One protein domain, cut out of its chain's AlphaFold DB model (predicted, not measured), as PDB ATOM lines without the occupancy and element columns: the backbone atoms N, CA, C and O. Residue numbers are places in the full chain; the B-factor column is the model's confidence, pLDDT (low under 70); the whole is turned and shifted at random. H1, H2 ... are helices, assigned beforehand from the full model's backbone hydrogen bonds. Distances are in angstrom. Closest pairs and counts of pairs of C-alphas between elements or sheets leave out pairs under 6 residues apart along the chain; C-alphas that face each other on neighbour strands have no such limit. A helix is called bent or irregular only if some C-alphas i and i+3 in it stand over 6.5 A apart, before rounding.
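Overview. This is residues 114 to 262 of the 267 residues of the protein "DNA-binding transcriptional regulator, MerR family" of Butyrivibrio sp. YAB3001 (UniProt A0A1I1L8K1). An antiparallel helical hairpin, H3 and H4, makes the core, with H1 crossing one side and H6, H7 and H8 covering the other. H5 packs beside H4 at one end, while residues 137 to 142 of H2 stick out at the other. The 149 printed residues hold eight named helices, H1 to H8 in chain order, and no named strand, class all helix. The whole is compact and rounded, with a radius of gyration of the C-alphas of 15.6 A and spans of 44, 37 and 26 A.

Arrangement. H4, residues 177 to 196, is the hub, touching five helices. It forms a hairpin with H3, residues 152 to 169, at 9 degrees, a shallow tilt; the closest C-alphas, Val 163 and Leu 186, are 6.5 A apart. H1, residues 115 to 132, touches H3 at a steep tilt of 62 degrees, Arg 124 to Phe 169 being closest by C-alphas, 5.7 A. H8, residues 247 to 261, is about perpendicular to H4, 81 degrees, and touches it, C-alphas Gln 180 and Phe 258 closest at 6.4 A. H6, residues 218 to 231, touches H8 at a shallow tilt of 21 degrees, opposite ways, the C-alphas of Arg 221 and Ala 259 closest at 4.9 A. H7, residues 233 to 243, touches H8, closest C-alphas Val 239 and Glu 248, 5.6 A. H5, residues 204 to 214, touches H4, closest C-alphas Cys 188 and Ile 211, 6.3 A. H2, residues 136 to 146, touches no helix. Every O i to N i+4 pair is within hydrogen-bond range in H2, H4, H5, H6 and H8, against 11 of 14 in H1 and H3 and 5 of 7 in H7.

Along the chain. H4 runs 28.4 A from C-alpha 177 at (-25.478, 26.182, 193.267), H3 26.2 A and H1 25.4 A. H8 ends at C-alpha 261, (-20.804, 29.869, 203.063). H1 has a kink of 30 degrees near residue 122. H1 and H7 are only just irregular, with C-alphas 120 and 123, and 237 and 240, 6.8 A apart.

Size, cuts and confidence. The farthest C-alphas, Gly 133 and Glu 200, are 45.3 A apart. The printed part has no cut, no link is long, and no printed residue is under 70 in pLDDT.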
ATOM      1  N   PRO A 114     -20.741   7.110 195.632       92.81
ATOM      2  CA  PRO A 114     -22.126   7.565 195.730       92.81
ATOM      3  C   PRO A 114     -22.739   7.879 194.354       92.81
ATOM      4  O   PRO A 114     -22.247   8.743 193.632       92.81
ATOM      5  N   GLU A 115     -23.875   7.252 194.023       92.75
ATOM      6  CA  GLU A 115     -24.558   7.381 192.718       92.75
ATOM      7  C   GLU A 115     -24.760   8.842 192.288       92.75
ATOM      8  O   GLU A 115     -24.469   9.228 191.155       92.75
ATOM      9  N   LYS A 116     -25.198   9.692 193.225       91.69
ATOM     10  CA  LYS A 116     -25.422  11.118 192.965       91.69
ATOM     11  C   LYS A 116     -24.142  11.857 192.583       91.69
ATOM     12  O   LYS A 116     -24.226  12.831 191.848       91.69
ATOM     13  N   ILE A 117     -22.980  11.453 193.084       93.62
ATOM     14  CA  ILE A 117     -21.700  12.056 192.696       93.62
ATOM     15  C   ILE A 117     -21.370  11.647 191.266       93.62
ATOM     16  O   ILE A 117     -21.186  12.515 190.415       93.62
ATOM     17  N   VAL A 118     -21.393  10.340 190.994       92.88
ATOM     18  CA  VAL A 118     -21.087   9.772 189.674       92.88
ATOM     19  C   VAL A 118     -21.973  10.387 188.590       92.88
ATOM     20  O   VAL A 118     -21.468  10.797 187.550       92.88
ATOM     21  N   SER A 119     -23.275  10.536 188.852       92.31
ATOM     22  CA  SER A 119     -24.225  11.100 187.884       92.31
ATOM     23  C   SER A 119     -23.942  12.555 187.482       92.31
ATOM     24  O   SER A 119     -24.321  12.956 186.383       92.31
ATOM     25  N   GLU A 120     -23.269  13.346 188.329       91.75
ATOM     26  CA  GLU A 120     -22.919  14.739 188.003       91.75
ATOM     27  C   GLU A 120     -21.646  14.823 187.167       91.75
ATOM     28  O   GLU A 120     -21.565  15.644 186.250       91.75
ATOM     29  N   ILE A 121     -20.647  13.996 187.483       92.75
ATOM     30  CA  ILE A 121     -19.333  14.077 186.836       92.75
ATOM     31  C   ILE A 121     -19.228  13.221 185.591       92.75
ATOM     32  O   ILE A 121     -18.546  13.641 184.667       92.75
ATOM     33  N   ALA A 122     -19.910  12.076 185.507       91.69
ATOM     34  CA  ALA A 122     -19.756  11.165 184.375       91.69
ATOM     35  C   ALA A 122     -20.061  11.839 183.019       91.69
ATOM     36  O   ALA A 122     -19.210  11.768 182.131       91.69
ATOM     37  N   PRO A 123     -21.166  12.598 182.843       93.19
ATOM     38  CA  PRO A 123     -21.424  13.289 181.576       93.19
ATOM     39  C   PRO A 123     -20.374  14.361 181.250       93.19
ATOM     40  O   PRO A 123     -20.055  14.591 180.081       93.19
ATOM     41  N   ARG A 124     -19.833  15.024 182.279       93.44
ATOM     42  CA  ARG A 124     -18.826  16.082 182.134       93.44
ATOM     43  C   ARG A 124     -17.450  15.496 181.797       93.44
ATOM     44  O   ARG A 124     -16.800  15.974 180.872       93.44
ATOM     45  N   ALA A 125     -17.068  14.403 182.454       90.19
ATOM     46  CA  ALA A 125     -15.870  13.627 182.158       90.19
ATOM     47  C   ALA A 125     -15.914  13.069 180.727       90.19
ATOM     48  O   ALA A 125     -14.964  13.238 179.968       90.19
ATOM     49  N   GLU A 126     -17.043  12.489 180.306       90.12
ATOM     50  CA  GLU A 126     -17.217  12.012 178.930       90.12
ATOM     51  C   GLU A 126     -17.070  13.131 177.894       90.12
ATOM     52  O   GLU A 126     -16.457  12.926 176.842       90.12
ATOM     53  N   LYS A 127     -17.643  14.311 178.167       91.44
ATOM     54  CA  LYS A 127     -17.503  15.496 177.308       91.44
ATOM     55  C   LYS A 127     -16.029  15.889 177.187       91.44
ATOM     56  O   LYS A 127     -15.555  16.081 176.068       91.44
ATOM     57  N   LEU A 128     -15.311  15.946 178.306       88.44
ATOM     58  CA  LEU A 128     -13.902  16.330 178.356       88.44
ATOM     59  C   LEU A 128     -12.993  15.331 177.622       88.44
ATOM     60  O   LEU A 128     -12.210  15.739 176.765       88.44
ATOM     61  N   ILE A 129     -13.151  14.028 177.882       88.81
ATOM     62  CA  ILE A 129     -12.400  12.951 177.214       88.81
ATOM     63  C   ILE A 129     -12.569  13.051 175.692       88.81
ATOM     64  O   ILE A 129     -11.587  13.016 174.948       88.81
ATOM     65  N   LYS A 130     -13.810  13.250 175.219       90.88
ATOM     66  CA  LYS A 130     -14.114  13.419 173.788       90.88
ATOM     67  C   LYS A 130     -13.470  14.675 173.202       90.88
ATOM     68  O   LYS A 130     -12.941  14.616 172.097       90.88
ATOM     69  N   GLN A 131     -13.510  15.798 173.916       90.12
ATOM     70  CA  GLN A 131     -12.921  17.062 173.461       90.12
ATOM     71  C   GLN A 131     -11.394  17.003 173.370       90.12
ATOM     72  O   GLN A 131     -10.817  17.568 172.443       90.12
ATOM     73  N   ARG A 132     -10.743  16.320 174.315       88.25
ATOM     74  CA  ARG A 132      -9.282  16.189 174.374       88.25
ATOM     75  C   ARG A 132      -8.736  15.048 173.510       88.25
ATOM     76  O   ARG A 132      -7.531  14.985 173.297       88.25
ATOM     77  N   GLY A 133      -9.602  14.171 173.000       89.94
ATOM     78  CA  GLY A 133      -9.189  12.993 172.234       89.94
ATOM     79  C   GLY A 133      -8.420  11.982 173.087       89.94
ATOM     80  O   GLY A 133      -7.529  11.305 172.577       89.94
ATOM     81  N   TRP A 134      -8.726  11.918 174.384       89.38
ATOM     82  CA  TRP A 134      -8.065  11.011 175.315       89.38
ATOM     83  C   TRP A 134      -8.521   9.568 175.120       89.38
ATOM     84  O   TRP A 134      -9.697   9.294 174.868       89.38
ATOM     85  N   ASP A 135      -7.580   8.641 175.285       88.00
ATOM     86  CA  ASP A 135      -7.861   7.213 175.333       88.00
ATOM     87  C   ASP A 135      -8.154   6.810 176.784       88.00
ATOM     88  O   ASP A 135      -7.254   6.719 177.621       88.00
ATOM     89  N   ALA A 136      -9.436   6.597 177.085       81.56
ATOM     90  CA  ALA A 136      -9.884   6.227 178.423       81.56
ATOM     91  C   ALA A 136      -9.314   4.876 178.887       81.56
ATOM     92  O   ALA A 136      -9.050   4.710 180.076       81.56
ATOM     93  N   GLU A 137      -9.097   3.921 177.975       80.62
ATOM     94  CA  GLU A 137      -8.508   2.624 178.328       80.62
ATOM     95  C   GLU A 137      -7.037   2.799 178.715       80.62
ATOM     96  O   GLU A 137      -6.592   2.238 179.719       80.62
ATOM     97  N   ALA A 138      -6.297   3.623 177.968       85.12
ATOM     98  CA  ALA A 138      -4.898   3.919 178.264       85.12
ATOM     99  C   ALA A 138      -4.727   4.654 179.604       85.12
ATOM    100  O   ALA A 138      -3.888   4.248 180.406       85.12
ATOM    101  N   LEU A 139      -5.556   5.671 179.873       81.75
ATOM    102  CA  LEU A 139      -5.547   6.406 181.144       81.75
ATOM    103  C   LEU A 139      -5.840   5.480 182.330       81.75
ATOM    104  O   LEU A 139      -5.108   5.470 183.317       81.75
ATOM    105  N   MET A 140      -6.879   4.645 182.220       80.69
ATOM    106  CA  MET A 140      -7.210   3.692 183.280       80.69
ATOM    107  C   MET A 140      -6.096   2.673 183.497       80.69
ATOM    108  O   MET A 140      -5.797   2.317 184.635       80.69
ATOM    109  N   LYS A 141      -5.468   2.196 182.420       82.94
ATOM    110  CA  LYS A 141      -4.347   1.264 182.516       82.94
ATOM    111  C   LYS A 141      -3.171   1.869 183.284       82.94
ATOM    112  O   LYS A 141      -2.618   1.181 184.134       82.94
ATOM    113  N   GLU A 142      -2.823   3.123 183.016       83.88
ATOM    114  CA  GLU A 142      -1.749   3.820 183.728       83.88
ATOM    115  C   GLU A 142      -2.034   3.908 185.234       83.88
ATOM    116  O   GLU A 142      -1.178   3.555 186.044       83.88
ATOM    117  N   VAL A 143      -3.271   4.241 185.611       83.25
ATOM    118  CA  VAL A 143      -3.713   4.233 187.015       83.25
ATOM    119  C   VAL A 143      -3.529   2.849 187.658       83.25
ATOM    120  O   VAL A 143      -2.985   2.751 188.757       83.25
ATOM    121  N   TYR A 144      -3.936   1.767 186.983       80.25
ATOM    122  CA  TYR A 144      -3.776   0.395 187.500       80.25
ATOM    123  C   TYR A 144      -2.321  -0.059 187.619       80.25
ATOM    124  O   TYR A 144      -2.023  -0.925 188.439       80.25
ATOM    125  N   GLU A 145      -1.427   0.464 186.783       84.38
ATOM    126  CA  GLU A 145       0.002   0.142 186.836       84.38
ATOM    127  C   GLU A 145       0.723   0.901 187.960       84.38
ATOM    128  O   GLU A 145       1.752   0.429 188.446       84.38
ATOM    129  N   GLN A 146       0.181   2.043 188.391       85.62
ATOM    130  CA  GLN A 146       0.768   2.894 189.428       85.62
ATOM    131  C   GLN A 146       0.212   2.628 190.834       85.62
ATOM    132  O   GLN A 146       0.927   2.841 191.813       85.62
ATOM    133  N   LEU A 147      -1.036   2.161 190.950       86.06
ATOM    134  CA  LEU A 147      -1.733   2.000 192.229       86.06
ATOM    135  C   LEU A 147      -2.133   0.546 192.502       86.06
ATOM    136  O   LEU A 147      -2.700  -0.135 191.645       86.06
ATOM    137  N   ASP A 148      -1.939   0.096 193.744       88.94
ATOM    138  CA  ASP A 148      -2.479  -1.183 194.216       88.94
ATOM    139  C   ASP A 148      -3.967  -1.046 194.567       88.94
ATOM    140  O   ASP A 148      -4.365  -0.881 195.716       88.94
ATOM    141  N   LEU A 149      -4.825  -1.114 193.550       85.62
ATOM    142  CA  LEU A 149      -6.277  -0.991 193.729       85.62
ATOM    143  C   LEU A 149      -6.941  -2.256 194.310       85.62
ATOM    144  O   LEU A 149      -8.174  -2.295 194.478       85.62
ATOM    145  N   ASP A 150      -6.156  -3.294 194.612       86.12
ATOM    146  CA  ASP A 150      -6.622  -4.442 195.385       86.12
ATOM    147  C   ASP A 150      -6.605  -4.145 196.896       86.12
ATOM    148  O   ASP A 150      -7.501  -4.633 197.595       86.12
ATOM    149  N   ASP A 151      -5.735  -3.242 197.360       90.75
ATOM    150  CA  ASP A 151      -5.767  -2.674 198.711       90.75
ATOM    151  C   ASP A 151      -7.019  -1.783 198.933       90.75
ATOM    152  O   ASP A 151      -7.311  -0.896 198.119       90.75
ATOM    153  N   PRO A 152      -7.824  -2.022 199.991       90.62
ATOM    154  CA  PRO A 152      -9.038  -1.248 200.252       90.62
ATOM    155  C   PRO A 152      -8.786   0.238 200.522       90.62
ATOM    156  O   PRO A 152      -9.527   1.063 199.987       90.62
ATOM    157  N   ASP A 153      -7.753   0.575 201.295       91.75
ATOM    158  CA  ASP A 153      -7.476   1.954 201.711       91.75
ATOM    159  C   ASP A 153      -6.991   2.785 200.518       91.75
ATOM    160  O   ASP A 153      -7.529   3.857 200.231       91.75
ATOM    161  N   THR A 154      -6.070   2.232 199.725       92.12
ATOM    162  CA  THR A 154      -5.620   2.812 198.450       92.12
ATOM    163  C   THR A 154      -6.799   3.061 197.511       92.12
ATOM    164  O   THR A 154      -6.888   4.110 196.868       92.12
ATOM    165  N   ARG A 155      -7.756   2.128 197.446       92.44
ATOM    166  CA  ARG A 155      -8.958   2.283 196.619       92.44
ATOM    167  C   ARG A 155      -9.884   3.385 197.129       92.44
ATOM    168  O   ARG A 155     -10.480   4.085 196.312       92.44
ATOM    169  N   ASP A 156     -10.057   3.522 198.439       94.56
ATOM    170  CA  ASP A 156     -10.887   4.579 199.023       94.56
ATOM    171  C   ASP A 156     -10.266   5.965 198.814       94.56
ATOM    172  O   ASP A 156     -10.980   6.882 198.402       94.56
ATOM    173  N   ILE A 157      -8.944   6.090 198.963       93.75
ATOM    174  CA  ILE A 157      -8.199   7.315 198.635       93.75
ATOM    175  C   ILE A 157      -8.350   7.648 197.148       93.75
ATOM    176  O   ILE A 157      -8.694   8.778 196.807       93.75
ATOM    177  N   PHE A 158      -8.181   6.667 196.255       93.31
ATOM    178  CA  PHE A 158      -8.345   6.876 194.814       93.31
ATOM    179  C   PHE A 158      -9.767   7.324 194.438       93.31
ATOM    180  O   PHE A 158      -9.950   8.217 193.607       93.31
ATOM    181  N   LYS A 159     -10.800   6.746 195.068       94.38
ATOM    182  CA  LYS A 159     -12.190   7.195 194.882       94.38
ATOM    183  C   LYS A 159     -12.371   8.628 195.364       94.38
ATOM    184  O   LYS A 159     -12.980   9.422 194.652       94.38
ATOM    185  N   LEU A 160     -11.844   8.972 196.539       95.81
ATOM    186  CA  LEU A 160     -11.922  10.333 197.064       95.81
ATOM    187  C   LEU A 160     -11.220  11.333 196.134       95.81
ATOM    188  O   LEU A 160     -11.823  12.351 195.804       95.81
ATOM    189  N   GLN A 161     -10.027  10.998 195.630       94.12
ATOM    190  CA  GLN A 161      -9.303  11.787 194.631       94.12
ATOM    191  C   GLN A 161     -10.131  11.980 193.353       94.12
ATOM    192  O   GLN A 161     -10.273  13.100 192.877       94.12
ATOM    193  N   THR A 162     -10.737  10.909 192.828       92.62
ATOM    194  CA  THR A 162     -11.575  10.963 191.613       92.62
ATOM    195  C   THR A 162     -12.750  11.933 191.779       92.62
ATOM    196  O   THR A 162     -13.081  12.694 190.869       92.62
ATOM    197  N   VAL A 163     -13.400  11.920 192.946       95.12
ATOM    198  CA  VAL A 163     -14.498  12.847 193.261       95.12
ATOM    199  C   VAL A 163     -13.975  14.271 193.454       95.12
ATOM    200  O   VAL A 163     -14.582  15.229 192.989       95.12
ATOM    201  N   PHE A 164     -12.838  14.432 194.115       96.31
ATOM    202  CA  PHE A 164     -12.203  15.729 194.294       96.31
ATOM    203  C   PHE A 164     -11.847  16.388 192.947       96.31
ATOM    204  O   PHE A 164     -12.286  17.506 192.670       96.31
ATOM    205  N   GLU A 165     -11.156  15.670 192.060       94.06
ATOM    206  CA  GLU A 165     -10.818  16.141 190.712       94.06
ATOM    207  C   GLU A 165     -12.060  16.415 189.858       94.06
ATOM    208  O   GLU A 165     -12.036  17.272 188.975       94.06
ATOM    209  N   GLY A 166     -13.181  15.753 190.157       94.88
ATOM    210  CA  GLY A 166     -14.467  15.982 189.508       94.88
ATOM    211  C   GLY A 166     -14.948  17.437 189.555       94.88
ATOM    212  O   GLY A 166     -15.698  17.854 188.666       94.88
ATOM    213  N   ILE A 167     -14.480  18.239 190.522       96.38
ATOM    214  CA  ILE A 167     -14.728  19.691 190.577       96.38
ATOM    215  C   ILE A 167     -14.176  20.389 189.320       96.38
ATOM    216  O   ILE A 167     -14.812  21.305 188.797       96.38
ATOM    217  N   ALA A 168     -13.050  19.926 188.769       94.94
ATOM    218  CA  ALA A 168     -12.445  20.502 187.567       94.94
ATOM    219  C   ALA A 168     -13.358  20.401 186.333       94.94
ATOM    220  O   ALA A 168     -13.225  21.188 185.391       94.94
ATOM    221  N   PHE A 169     -14.305  19.460 186.315       94.19
ATOM    222  CA  PHE A 169     -15.150  19.211 185.145       94.19
ATOM    223  C   PHE A 169     -16.308  20.205 185.002       94.19
ATOM    224  O   PHE A 169     -17.020  20.171 183.997       94.19
ATOM    225  N   PHE A 170     -16.522  21.070 185.994       94.00
ATOM    226  CA  PHE A 170     -17.562  22.096 185.956       94.00
ATOM    227  C   PHE A 170     -17.115  23.315 185.137       94.00
ATOM    228  O   PHE A 170     -15.933  23.665 185.093       94.00
ATOM    229  N   GLU A 171     -18.074  23.939 184.454       92.44
ATOM    230  CA  GLU A 171     -17.879  25.155 183.641       92.44
ATOM    231  C   GLU A 171     -18.556  26.377 184.287       92.44
ATOM    232  O   GLU A 171     -18.293  27.516 183.906       92.44
ATOM    233  N   GLU A 172     -19.447  26.132 185.247       95.00
ATOM    234  CA  GLU A 172     -20.139  27.118 186.062       95.00
ATOM    235  C   GLU A 172     -19.159  27.878 186.981       95.00
ATOM    236  O   GLU A 172     -17.989  27.534 187.078       95.00
ATOM    237  N   LEU A 173     -19.604  28.943 187.658       96.19
ATOM    238  CA  LEU A 173     -18.740  29.643 188.619       96.19
ATOM    239  C   LEU A 173     -18.515  28.784 189.877       96.19
ATOM    240  O   LEU A 173     -19.441  28.081 190.281       96.19
ATOM    241  N   PRO A 174     -17.365  28.903 190.574       96.75
ATOM    242  CA  PRO A 174     -17.070  28.097 191.764       96.75
ATOM    243  C   PRO A 174     -18.167  28.133 192.841       96.75
ATOM    244  O   PRO A 174     -18.484  27.111 193.444       96.75
ATOM    245  N   GLY A 175     -18.791  29.298 193.051       95.19
ATOM    246  CA  GLY A 175     -19.887  29.494 194.008       95.19
ATOM    247  C   GLY A 175     -21.291  29.155 193.488       95.19
ATOM    248  O   GLY A 175     -22.268  29.319 194.222       95.19
ATOM    249  N   ASP A 176     -21.433  28.712 192.235       95.56
ATOM    250  CA  ASP A 176     -22.732  28.351 191.666       95.56
ATOM    251  C   ASP A 176     -23.375  27.191 192.444       95.56
ATOM    252  O   ASP A 176     -22.701  26.280 192.932       95.56
ATOM    253  N   VAL A 177     -24.707  27.199 192.542       94.19
ATOM    254  CA  VAL A 177     -25.478  26.182 193.267       94.19
ATOM    255  C   VAL A 177     -25.170  24.758 192.797       94.19
ATOM    256  O   VAL A 177     -25.191  23.832 193.609       94.19
ATOM    257  N   VAL A 178     -24.901  24.562 191.506       93.94
ATOM    258  CA  VAL A 178     -24.600  23.246 190.932       93.94
ATOM    259  C   VAL A 178     -23.242  22.749 191.431       93.94
ATOM    260  O   VAL A 178     -23.145  21.609 191.890       93.94
ATOM    261  N   VAL A 179     -22.231  23.621 191.438       95.94
ATOM    262  CA  VAL A 179     -20.872  23.320 191.913       95.94
ATOM    263  C   VAL A 179     -20.869  23.113 193.423       95.94
ATOM    264  O   VAL A 179     -20.397  22.093 193.914       95.94
ATOM    265  N   GLN A 180     -21.494  24.010 194.180       96.81
ATOM    266  CA  GLN A 180     -21.542  23.920 195.641       96.81
ATOM    267  C   GLN A 180     -22.354  22.715 196.129       96.81
ATOM    268  O   GLN A 180     -22.038  22.109 197.153       96.81
ATOM    269  N   ARG A 181     -23.367  22.283 195.367       95.44
ATOM    270  CA  ARG A 181     -24.056  21.010 195.617       95.44
ATOM    271  C   ARG A 181     -23.137  19.812 195.394       95.44
ATOM    272  O   ARG A 181     -23.280  18.819 196.108       95.44
ATOM    273  N   TYR A 182     -22.237  19.877 194.417       96.62
ATOM    274  CA  TYR A 182     -21.234  18.843 194.195       96.62
ATOM    275  C   TYR A 182     -20.197  18.813 195.324       96.62
ATOM    276  O   TYR A 182     -19.988  17.752 195.909       96.62
ATOM    277  N   VAL A 183     -19.650  19.971 195.710       97.38
ATOM    278  CA  VAL A 183     -18.709  20.097 196.839       97.38
ATOM    279  C   VAL A 183     -19.335  19.591 198.141       97.38
ATOM    280  O   VAL A 183     -18.708  18.833 198.869       97.38
ATOM    281  N   TYR A 184     -20.613  19.888 198.392       96.19
ATOM    282  CA  TYR A 184     -21.335  19.305 199.525       96.19
ATOM    283  C   TYR A 184     -21.389  17.769 199.474       96.19
ATOM    284  O   TYR A 184     -21.229  17.108 200.497       96.19
ATOM    285  N   ARG A 185     -21.607  17.169 198.297       96.06
ATOM    286  CA  ARG A 185     -21.602  15.702 198.170       96.06
ATOM    287  C   ARG A 185     -20.207  15.125 198.401       96.06
ATOM    288  O   ARG A 185     -20.115  14.075 199.033       96.06
ATOM    289  N   LEU A 186     -19.159  15.802 197.929       97.19
ATOM    290  CA  LEU A 186     -17.772  15.455 198.240       97.19
ATOM    291  C   LEU A 186     -17.527  15.511 199.756       97.19
ATOM    292  O   LEU A 186     -17.034  14.534 200.303       97.19
ATOM    293  N   PHE A 187     -17.963  16.573 200.442       97.00
ATOM    294  CA  PHE A 187     -17.896  16.685 201.904       97.00
ATOM    295  C   PHE A 187     -18.594  15.508 202.602       97.00
ATOM    296  O   PHE A 187     -17.999  14.835 203.440       97.00
ATOM    297  N   CYS A 188     -19.832  15.181 202.213       96.06
ATOM    298  CA  CYS A 188     -20.536  14.024 202.777       96.06
ATOM    299  C   CYS A 188     -19.783  12.709 202.544       96.06
ATOM    300  O   CYS A 188     -19.792  11.832 203.410       96.06
ATOM    301  N   TYR A 189     -19.173  12.548 201.367       96.50
ATOM    302  CA  TYR A 189     -18.414  11.351 201.035       96.50
ATOM    303  C   TYR A 189     -17.126  11.254 201.857       96.50
ATOM    304  O   TYR A 189     -16.870  10.197 202.428       96.50
ATOM    305  N   TYR A 190     -16.397  12.362 202.001       96.62
ATOM    306  CA  TYR A 190     -15.236  12.488 202.881       96.62
ATOM    307  C   TYR A 190     -15.584  12.086 204.322       96.62
ATOM    308  O   TYR A 190     -14.966  11.169 204.857       96.62
ATOM    309  N   CYS A 191     -16.640  12.654 204.916       95.75
ATOM    310  CA  CYS A 191     -17.050  12.293 206.278       95.75
ATOM    311  C   CYS A 191     -17.447  10.813 206.394       95.75
ATOM    312  O   CYS A 191     -17.149  10.159 207.390       95.75
ATOM    313  N   SER A 192     -18.110  10.269 205.369       94.75
ATOM    314  CA  SER A 192     -18.499   8.852 205.347       94.75
ATOM    315  C   SER A 192     -17.284   7.923 205.284       94.75
ATOM    316  O   SER A 192     -17.302   6.858 205.897       94.75
ATOM    317  N   LEU A 193     -16.234   8.311 204.551       94.19
ATOM    318  CA  LEU A 193     -14.961   7.593 204.537       94.19
ATOM    319  C   LEU A 193     -14.238   7.733 205.880       94.19
ATOM    320  O   LEU A 193     -13.822   6.720 206.431       94.19
ATOM    321  N   GLY A 194     -14.178   8.933 206.461       93.44
ATOM    322  CA  GLY A 194     -13.602   9.143 207.794       93.44
ATOM    323  C   GLY A 194     -14.242   8.240 208.854       93.44
ATOM    324  O   GLY A 194     -13.540   7.558 209.592       93.44
ATOM    325  N   ALA A 195     -15.573   8.128 208.855       93.75
ATOM    326  CA  ALA A 195     -16.291   7.208 209.739       93.75
ATOM    327  C   ALA A 195     -15.991   5.725 209.451       93.75
ATOM    328  O   ALA A 195     -15.973   4.914 210.370       93.75
ATOM    329  N   LYS A 196     -15.756   5.354 208.185       92.56
ATOM    330  CA  LYS A 196     -15.413   3.980 207.785       92.56
ATOM    331  C   LYS A 196     -14.021   3.562 208.269       92.56
ATOM    332  O   LYS A 196     -13.850   2.402 208.635       92.56
ATOM    333  N   HIS A 197     -13.052   4.474 208.223       91.81
ATOM    334  CA  HIS A 197     -11.665   4.222 208.631       91.81
ATOM    335  C   HIS A 197     -11.397   4.576 210.104       91.81
ATOM    336  O   HIS A 197     -10.265   4.455 210.564       91.81
ATOM    337  N   SER A 198     -12.422   5.002 210.845       90.62
ATOM    338  CA  SER A 198     -12.342   5.202 212.290       90.62
ATOM    339  C   SER A 198     -12.254   3.866 213.033       90.62
ATOM    340  O   SER A 198     -12.815   2.858 212.598       90.62
ATOM    341  N   ASP A 199     -11.608   3.876 214.201       90.94
ATOM    342  CA  ASP A 199     -11.647   2.759 215.152       90.94
ATOM    343  C   ASP A 199     -13.058   2.551 215.746       90.94
ATOM    344  O   ASP A 199     -13.365   1.488 216.294       90.94
ATOM    345  N   GLU A 200     -13.932   3.558 215.643       92.06
ATOM    346  CA  GLU A 200     -15.315   3.510 216.111       92.06
ATOM    347  C   GLU A 200     -16.277   2.980 215.034       92.06
ATOM    348  O   GLU A 200     -16.167   3.268 213.842       92.06
ATOM    349  N   HIS A 201     -17.281   2.210 215.459       91.75
ATOM    350  CA  HIS A 201     -18.325   1.706 214.570       91.75
ATOM    351  C   HIS A 201     -19.566   2.593 214.610       91.75
ATOM    352  O   HIS A 201     -20.357   2.514 215.547       91.75
ATOM    353  N   PHE A 202     -19.772   3.362 213.543       93.00
ATOM    354  CA  PHE A 202     -20.952   4.202 213.369       93.00
ATOM    355  C   PHE A 202     -22.034   3.512 212.533       93.00
ATOM    356  O   PHE A 202     -21.780   2.903 211.487       93.00
ATOM    357  N   THR A 203     -23.282   3.651 212.957       95.25
ATOM    358  CA  THR A 203     -24.459   3.317 212.154       95.25
ATOM    359  C   THR A 203     -24.657   4.332 211.025       95.25
ATOM    360  O   THR A 203     -24.167   5.459 211.054       95.25
ATOM    361  N   LYS A 204     -25.450   3.963 210.011       92.19
ATOM    362  CA  LYS A 204     -25.795   4.884 208.912       92.19
ATOM    363  C   LYS A 204     -26.518   6.146 209.393       92.19
ATOM    364  O   LYS A 204     -26.417   7.183 208.745       92.19
ATOM    365  N   GLU A 205     -27.283   6.039 210.475       94.81
ATOM    366  CA  GLU A 205     -28.020   7.157 211.064       94.81
ATOM    367  C   GLU A 205     -27.073   8.101 211.800       94.81
ATOM    368  O   GLU A 205     -27.122   9.297 211.540       94.81
ATOM    369  N   GLU A 206     -26.139   7.571 212.595       95.19
ATOM    370  CA  GLU A 206     -25.105   8.371 213.268       95.19
ATOM    371  C   GLU A 206     -24.211   9.110 212.270       95.19
ATOM    372  O   GLU A 206     -23.988  10.307 212.425       95.19
ATOM    373  N   ILE A 207     -23.769   8.443 211.194       94.25
ATOM    374  CA  ILE A 207     -22.987   9.097 210.131       94.25
ATOM    375  C   ILE A 207     -23.795  10.232 209.497       94.25
ATOM    376  O   ILE A 207     -23.288  11.334 209.301       94.25
ATOM    377  N   ARG A 208     -25.067   9.983 209.166       93.81
ATOM    378  CA  ARG A 208     -25.934  10.991 208.544       93.81
ATOM    379  C   ARG A 208     -26.135  12.195 209.461       93.81
ATOM    380  O   ARG A 208     -26.086  13.328 208.982       93.81
ATOM    381  N   ASP A 209     -26.396  11.949 210.736       94.19
ATOM    382  CA  ASP A 209     -26.698  12.994 211.707       94.19
ATOM    383  C   ASP A 209     -25.426  13.802 212.030       94.19
ATOM    384  O   ASP A 209     -25.472  15.032 212.010       94.19
ATOM    385  N   GLY A 210     -24.269  13.139 212.155       94.00
ATOM    386  CA  GLY A 210     -22.964  13.792 212.282       94.00
ATOM    387  C   GLY A 210     -22.608  14.659 211.071       94.00
ATOM    388  O   GLY A 210     -22.188  15.801 211.229       94.00
ATOM    389  N   ILE A 211     -22.869  14.186 209.846       94.62
ATOM    390  CA  ILE A 211     -22.704  14.997 208.624       94.62
ATOM    391  C   ILE A 211     -23.627  16.222 208.638       94.62
ATOM    392  O   ILE A 211     -23.227  17.303 208.200       94.62
ATOM    393  N   ALA A 212     -24.872  16.068 209.100       92.94
ATOM    394  CA  ALA A 212     -25.836  17.164 209.167       92.94
ATOM    395  C   ALA A 212     -25.432  18.240 210.188       92.94
ATOM    396  O   ALA A 212     -25.722  19.419 209.973       92.94
ATOM    397  N   GLU A 213     -24.746  17.861 211.263       93.12
ATOM    398  CA  GLU A 213     -24.145  18.800 212.210       93.12
ATOM    399  C   GLU A 213     -22.894  19.460 211.613       93.12
ATOM    400  O   GLU A 213     -22.851  20.686 211.474       93.12
ATOM    401  N   ALA A 214     -21.939  18.654 211.146       93.12
ATOM    402  CA  ALA A 214     -20.649  19.107 210.628       93.12
ATOM    403  C   ALA A 214     -20.782  20.046 209.421       93.12
ATOM    404  O   ALA A 214     -20.055  21.027 209.313       93.12
ATOM    405  N   VAL A 215     -21.751  19.821 208.522       92.94
ATOM    406  CA  VAL A 215     -21.963  20.735 207.385       92.94
ATOM    407  C   VAL A 215     -22.384  22.135 207.836       92.94
ATOM    408  O   VAL A 215     -22.159  23.094 207.103       92.94
ATOM    409  N   ASN A 216     -23.009  22.287 209.006       91.25
ATOM    410  CA  ASN A 216     -23.427  23.591 209.521       91.25
ATOM    411  C   ASN A 216     -22.333  24.266 210.361       91.25
ATOM    412  O   ASN A 216     -22.336  25.497 210.446       91.25
ATOM    413  N   ASP A 217     -21.360  23.515 210.875       94.25
ATOM    414  CA  ASP A 217     -20.190  24.071 211.551       94.25
ATOM    415  C   ASP A 217     -19.133  24.575 210.557       94.25
ATOM    416  O   ASP A 217     -18.702  23.877 209.642       94.25
ATOM    417  N   GLN A 218     -18.703  25.825 210.728       94.88
ATOM    418  CA  GLN A 218     -17.688  26.414 209.855       94.88
ATOM    419  C   GLN A 218     -16.312  25.779 210.069       94.88
ATOM    420  O   GLN A 218     -15.551  25.670 209.107       94.88
ATOM    421  N   SER A 219     -16.002  25.352 211.294       96.62
ATOM    422  CA  SER A 219     -14.700  24.762 211.612       96.62
ATOM    423  C   SER A 219     -14.554  23.402 210.934       96.62
ATOM    424  O   SER A 219     -13.577  23.199 210.223       96.62
ATOM    425  N   SER A 220     -15.569  22.535 211.021       96.00
ATOM    426  CA  SER A 220     -15.596  21.251 210.308       96.00
ATOM    427  C   SER A 220     -15.497  21.402 208.788       96.00
ATOM    428  O   SER A 220     -14.819  20.620 208.127       96.00
ATOM    429  N   ARG A 221     -16.157  22.411 208.197       96.88
ATOM    430  CA  ARG A 221     -16.011  22.663 206.752       96.88
ATOM    431  C   ARG A 221     -14.604  23.134 206.386       96.88
ATOM    432  O   ARG A 221     -14.128  22.773 205.315       96.88
ATOM    433  N   ARG A 222     -13.960  23.942 207.236       97.69
ATOM    434  CA  ARG A 222     -12.580  24.405 207.027       97.69
ATOM    435  C   ARG A 222     -11.594  23.242 207.129       97.69
ATOM    436  O   ARG A 222     -10.802  23.075 206.215       97.69
ATOM    437  N   GLU A 223     -11.721  22.418 208.166       97.38
ATOM    438  CA  GLU A 223     -10.915  21.206 208.364       97.38
ATOM    439  C   GLU A 223     -10.995  20.279 207.148       97.38
ATOM    440  O   GLU A 223      -9.972  19.890 206.601       97.38
ATOM    441  N   PHE A 224     -12.201  20.033 206.626       97.56
ATOM    442  CA  PHE A 224     -12.372  19.286 205.379       97.56
ATOM    443  C   PHE A 224     -11.576  19.876 204.202       97.56
ATOM    444  O   PHE A 224     -10.975  19.125 203.435       97.56
ATOM    445  N   VAL A 225     -11.601  21.199 204.011       97.62
ATOM    446  CA  VAL A 225     -10.868  21.838 202.906       97.62
ATOM    447  C   VAL A 225      -9.363  21.710 203.109       97.62
ATOM    448  O   VAL A 225      -8.666  21.370 202.151       97.62
ATOM    449  N   ASP A 226      -8.886  21.938 204.330       97.44
ATOM    450  CA  ASP A 226      -7.471  21.838 204.683       97.44
ATOM    451  C   ASP A 226      -6.960  20.406 204.450       97.44
ATOM    452  O   ASP A 226      -5.989  20.217 203.714       97.44
ATOM    453  N   ASP A 227      -7.683  19.398 204.947       97.00
ATOM    454  CA  ASP A 227      -7.350  17.980 204.779       97.00
ATOM    455  C   ASP A 227      -7.315  17.560 203.309       97.00
ATOM    456  O   ASP A 227      -6.380  16.895 202.866       97.00
ATOM    457  N   ILE A 228      -8.329  17.945 202.526       96.25
ATOM    458  CA  ILE A 228      -8.394  17.623 201.095       96.25
ATOM    459  C   ILE A 228      -7.233  18.279 200.341       96.25
ATOM    460  O   ILE A 228      -6.618  17.639 199.485       96.25
ATOM    461  N   CYS A 229      -6.915  19.536 200.654       94.62
ATOM    462  CA  CYS A 229      -5.811  20.249 200.018       94.62
ATOM    463  C   CYS A 229      -4.445  19.674 200.406       94.62
ATOM    464  O   CYS A 229      -3.548  19.643 199.563       94.62
ATOM    465  N   GLU A 230      -4.275  19.219 201.648       96.25
ATOM    466  CA  GLU A 230      -3.051  18.564 202.109       96.25
ATOM    467  C   GLU A 230      -2.888  17.189 201.449       96.25
ATOM    468  O   GLU A 230      -1.874  16.935 200.783       96.25
ATOM    469  N   LEU A 231      -3.917  16.343 201.565       94.81
ATOM    470  CA  LEU A 231      -3.931  14.971 201.060       94.81
ATOM    471  C   LEU A 231      -3.684  14.913 199.549       94.81
ATOM    472  O   LEU A 231      -2.960  14.039 199.073       94.81
ATOM    473  N   PHE A 232      -4.246  15.860 198.795       95.62
ATOM    474  CA  PHE A 232      -4.151  15.908 197.335       95.62
ATOM    475  C   PHE A 232      -3.297  17.072 196.824       95.62
ATOM    476  O   PHE A 232      -3.466  17.526 195.695       95.62
ATOM    477  N   SER A 233      -2.339  17.541 197.625       93.56
ATOM    478  CA  SER A 233      -1.459  18.659 197.261       93.56
ATOM    479  C   SER A 233      -0.652  18.417 195.978       93.56
ATOM    480  O   SER A 233      -0.521  19.323 195.155       93.56
ATOM    481  N   GLU A 234      -0.136  17.203 195.765       91.19
ATOM    482  CA  GLU A 234       0.574  16.847 194.525       91.19
ATOM    483  C   GLU A 234      -0.371  16.739 193.326       91.19
ATOM    484  O   GLU A 234      -0.031  17.187 192.234       91.19
ATOM    485  N   VAL A 235      -1.580  16.218 193.540       90.50
ATOM    486  CA  VAL A 235      -2.620  16.152 192.506       90.50
ATOM    487  C   VAL A 235      -3.009  17.562 192.072       90.50
ATOM    488  O   VAL A 235      -3.017  17.848 190.880       90.50
ATOM    489  N   LEU A 236      -3.243  18.476 193.019       91.38
ATOM    490  CA  LEU A 236      -3.560  19.883 192.750       91.38
ATOM    491  C   LEU A 236      -2.526  20.560 191.848       91.38
ATOM    492  O   LEU A 236      -2.914  21.254 190.915       91.38
ATOM    493  N   LYS A 237      -1.229  20.323 192.078       88.12
ATOM    494  CA  LYS A 237      -0.153  20.876 191.232       88.12
ATOM    495  C   LYS A 237      -0.211  20.358 189.794       88.12
ATOM    496  O   LYS A 237       0.221  21.046 188.877       88.12
ATOM    497  N   GLN A 238      -0.721  19.145 189.606       89.06
ATOM    498  CA  GLN A 238      -0.840  18.503 188.302       89.06
ATOM    499  C   GLN A 238      -2.171  18.829 187.610       89.06
ATOM    500  O   GLN A 238      -2.262  18.711 186.391       89.06
ATOM    501  N   VAL A 239      -3.199  19.280 188.343       90.25
ATOM    502  CA  VAL A 239      -4.527  19.601 187.788       90.25
ATOM    503  C   VAL A 239      -4.417  20.548 186.596       90.25
ATOM    504  O   VAL A 239      -5.041  20.292 185.569       90.25
ATOM    505  N   ASP A 240      -3.612  21.606 186.681       87.62
ATOM    506  CA  ASP A 240      -3.450  22.539 185.561       87.62
ATOM    507  C   ASP A 240      -2.665  21.932 184.388       87.62
ATOM    508  O   ASP A 240      -2.944  22.258 183.234       87.62
ATOM    509  N   GLU A 241      -1.739  21.007 184.639       85.94
ATOM    510  CA  GLU A 241      -1.019  20.293 183.578       85.94
ATOM    511  C   GLU A 241      -1.952  19.349 182.801       85.94
ATOM    512  O   GLU A 241      -1.892  19.282 181.570       85.94
ATOM    513  N   PHE A 242      -2.852  18.657 183.506       82.56
ATOM    514  CA  PHE A 242      -3.802  17.715 182.909       82.56
ATOM    515  C   PHE A 242      -5.027  18.412 182.301       82.56
ATOM    516  O   PHE A 242      -5.411  18.142 181.156       82.56
ATOM    517  N   TYR A 243      -5.653  19.314 183.053       85.62
ATOM    518  CA  TYR A 243      -6.936  19.923 182.712       85.62
ATOM    519  C   TYR A 243      -6.795  21.326 182.101       85.62
ATOM    520  O   TYR A 243      -7.614  21.685 181.254       85.62
ATOM    521  N   GLY A 244      -5.734  22.077 182.401       86.62
ATOM    522  CA  GLY A 244      -5.518  23.441 181.893       86.62
ATOM    523  C   GLY A 244      -6.460  24.482 182.502       86.62
ATOM    524  O   GLY A 244      -7.122  24.220 183.494       86.62
ATOM    525  N   ASP A 245      -6.535  25.668 181.889       84.06
ATOM    526  CA  ASP A 245      -7.558  26.701 182.145       84.06
ATOM    527  C   ASP A 245      -7.700  27.199 183.603       84.06
ATOM    528  O   ASP A 245      -8.769  27.669 183.997       84.06
ATOM    529  N   GLY A 246      -6.632  27.131 184.407       91.88
ATOM    530  CA  GLY A 246      -6.643  27.587 185.805       91.88
ATOM    531  C   GLY A 246      -7.560  26.747 186.699       91.88
ATOM    532  O   GLY A 246      -8.168  27.264 187.643       91.88
ATOM    533  N   LYS A 247      -7.702  25.459 186.376       94.19
ATOM    534  CA  LYS A 247      -8.534  24.510 187.113       94.19
ATOM    535  C   LYS A 247      -8.027  24.268 188.528       94.19
ATOM    536  O   LYS A 247      -8.855  24.046 189.406       94.19
ATOM    537  N   GLU A 248      -6.729  24.394 188.783       95.00
ATOM    538  CA  GLU A 248      -6.188  24.360 190.146       95.00
ATOM    539  C   GLU A 248      -6.841  25.448 191.014       95.00
ATOM    540  O   GLU A 248      -7.413  25.155 192.068       95.00
ATOM    541  N   GLN A 249      -6.806  26.704 190.553       95.31
ATOM    542  CA  GLN A 249      -7.401  27.823 191.287       95.31
ATOM    543  C   GLN A 249      -8.924  27.689 191.373       95.31
ATOM    544  O   GLN A 249      -9.502  27.941 192.424       95.31
ATOM    545  N   TYR A 250      -9.569  27.224 190.302       97.25
ATOM    546  CA  TYR A 250     -11.009  26.976 190.287       97.25
ATOM    547  C   TYR A 250     -11.453  25.994 191.384       97.25
ATOM    548  O   TYR A 250     -12.445  26.243 192.073       97.25
ATOM    549  N   ILE A 251     -10.727  24.881 191.561       97.56
ATOM    550  CA  ILE A 251     -11.020  23.898 192.614       97.56
ATOM    551  C   ILE A 251     -10.875  24.547 193.991       97.56
ATOM    552  O   ILE A 251     -11.779  24.419 194.820       97.56
ATOM    553  N   LYS A 252      -9.773  25.274 194.217       96.69
ATOM    554  CA  LYS A 252      -9.519  25.988 195.476       96.69
ATOM    555  C   LYS A 252     -10.641  26.975 195.791       96.69
ATOM    556  O   LYS A 252     -11.195  26.925 196.882       96.69
ATOM    557  N   ASP A 253     -11.052  27.786 194.822       97.62
ATOM    558  CA  ASP A 253     -12.135  28.760 194.991       97.62
ATOM    559  C   ASP A 253     -13.478  28.085 195.318       97.62
ATOM    560  O   ASP A 253     -14.259  28.600 196.120       97.62
ATOM    561  N   ALA A 254     -13.765  26.922 194.721       97.88
ATOM    562  CA  ALA A 254     -15.001  26.185 194.980       97.88
ATOM    563  C   ALA A 254     -15.031  25.604 196.403       97.88
ATOM    564  O   ALA A 254     -16.073  25.649 197.066       97.88
ATOM    565  N   LEU A 255     -13.897  25.077 196.871       97.81
ATOM    566  CA  LEU A 255     -13.734  24.565 198.230       97.81
ATOM    567  C   LEU A 255     -13.794  25.689 199.266       97.81
ATOM    568  O   LEU A 255     -14.552  25.590 200.230       97.81
ATOM    569  N   GLU A 256     -13.079  26.789 199.031       97.62
ATOM    570  CA  GLU A 256     -13.092  27.968 199.901       97.62
ATOM    571  C   GLU A 256     -14.493  28.570 200.024       97.62
ATOM    572  O   GLU A 256     -14.973  28.834 201.130       97.62
ATOM    573  N   HIS A 257     -15.215  28.689 198.907       97.12
ATOM    574  CA  HIS A 257     -16.597  29.151 198.933       97.12
ATOM    575  C   HIS A 257     -17.477  28.261 199.828       97.12
ATOM    576  O   HIS A 257     -18.302  28.782 200.587       97.12
ATOM    577  N   PHE A 258     -17.299  26.937 199.771       97.19
ATOM    578  CA  PHE A 258     -18.032  25.995 200.618       97.19
ATOM    579  C   PHE A 258     -17.650  26.132 202.097       97.19
ATOM    580  O   PHE A 258     -18.538  26.135 202.954       97.19
ATOM    581  N   ALA A 259     -16.362  26.295 202.412       96.69
ATOM    582  CA  ALA A 259     -15.899  26.514 203.781       96.69
ATOM    583  C   ALA A 259     -16.576  27.741 204.411       96.69
ATOM    584  O   ALA A 259     -17.147  27.660 205.507       96.69
ATOM    585  N   GLU A 260     -16.593  28.859 203.685       94.81
ATOM    586  CA  GLU A 260     -17.139  30.132 204.157       94.81
ATOM    587  C   GLU A 260     -18.669  30.140 204.251       94.81
ATOM    588  O   GLU A 260     -19.224  30.568 205.265       94.81
ATOM    589  N   HIS A 261     -19.363  29.649 203.223       91.81
ATOM    590  CA  HIS A 261     -20.804  29.869 203.063       91.81
ATOM    591  C   HIS A 261     -21.659  28.626 203.348       91.81
ATOM    592  O   HIS A 261     -22.872  28.744 203.538       91.81
ATOM    593  N   GLY A 262     -21.049  27.438 203.391       86.62
ATOM    594  CA  GLY A 262     -21.755  26.164 203.474       86.62
ATOM    595  C   GLY A 262     -22.644  25.900 202.254       86.62
ATOM    596  O   GLY A 262     -22.430  26.417 201.157       86.62
TER     597      GLY A 262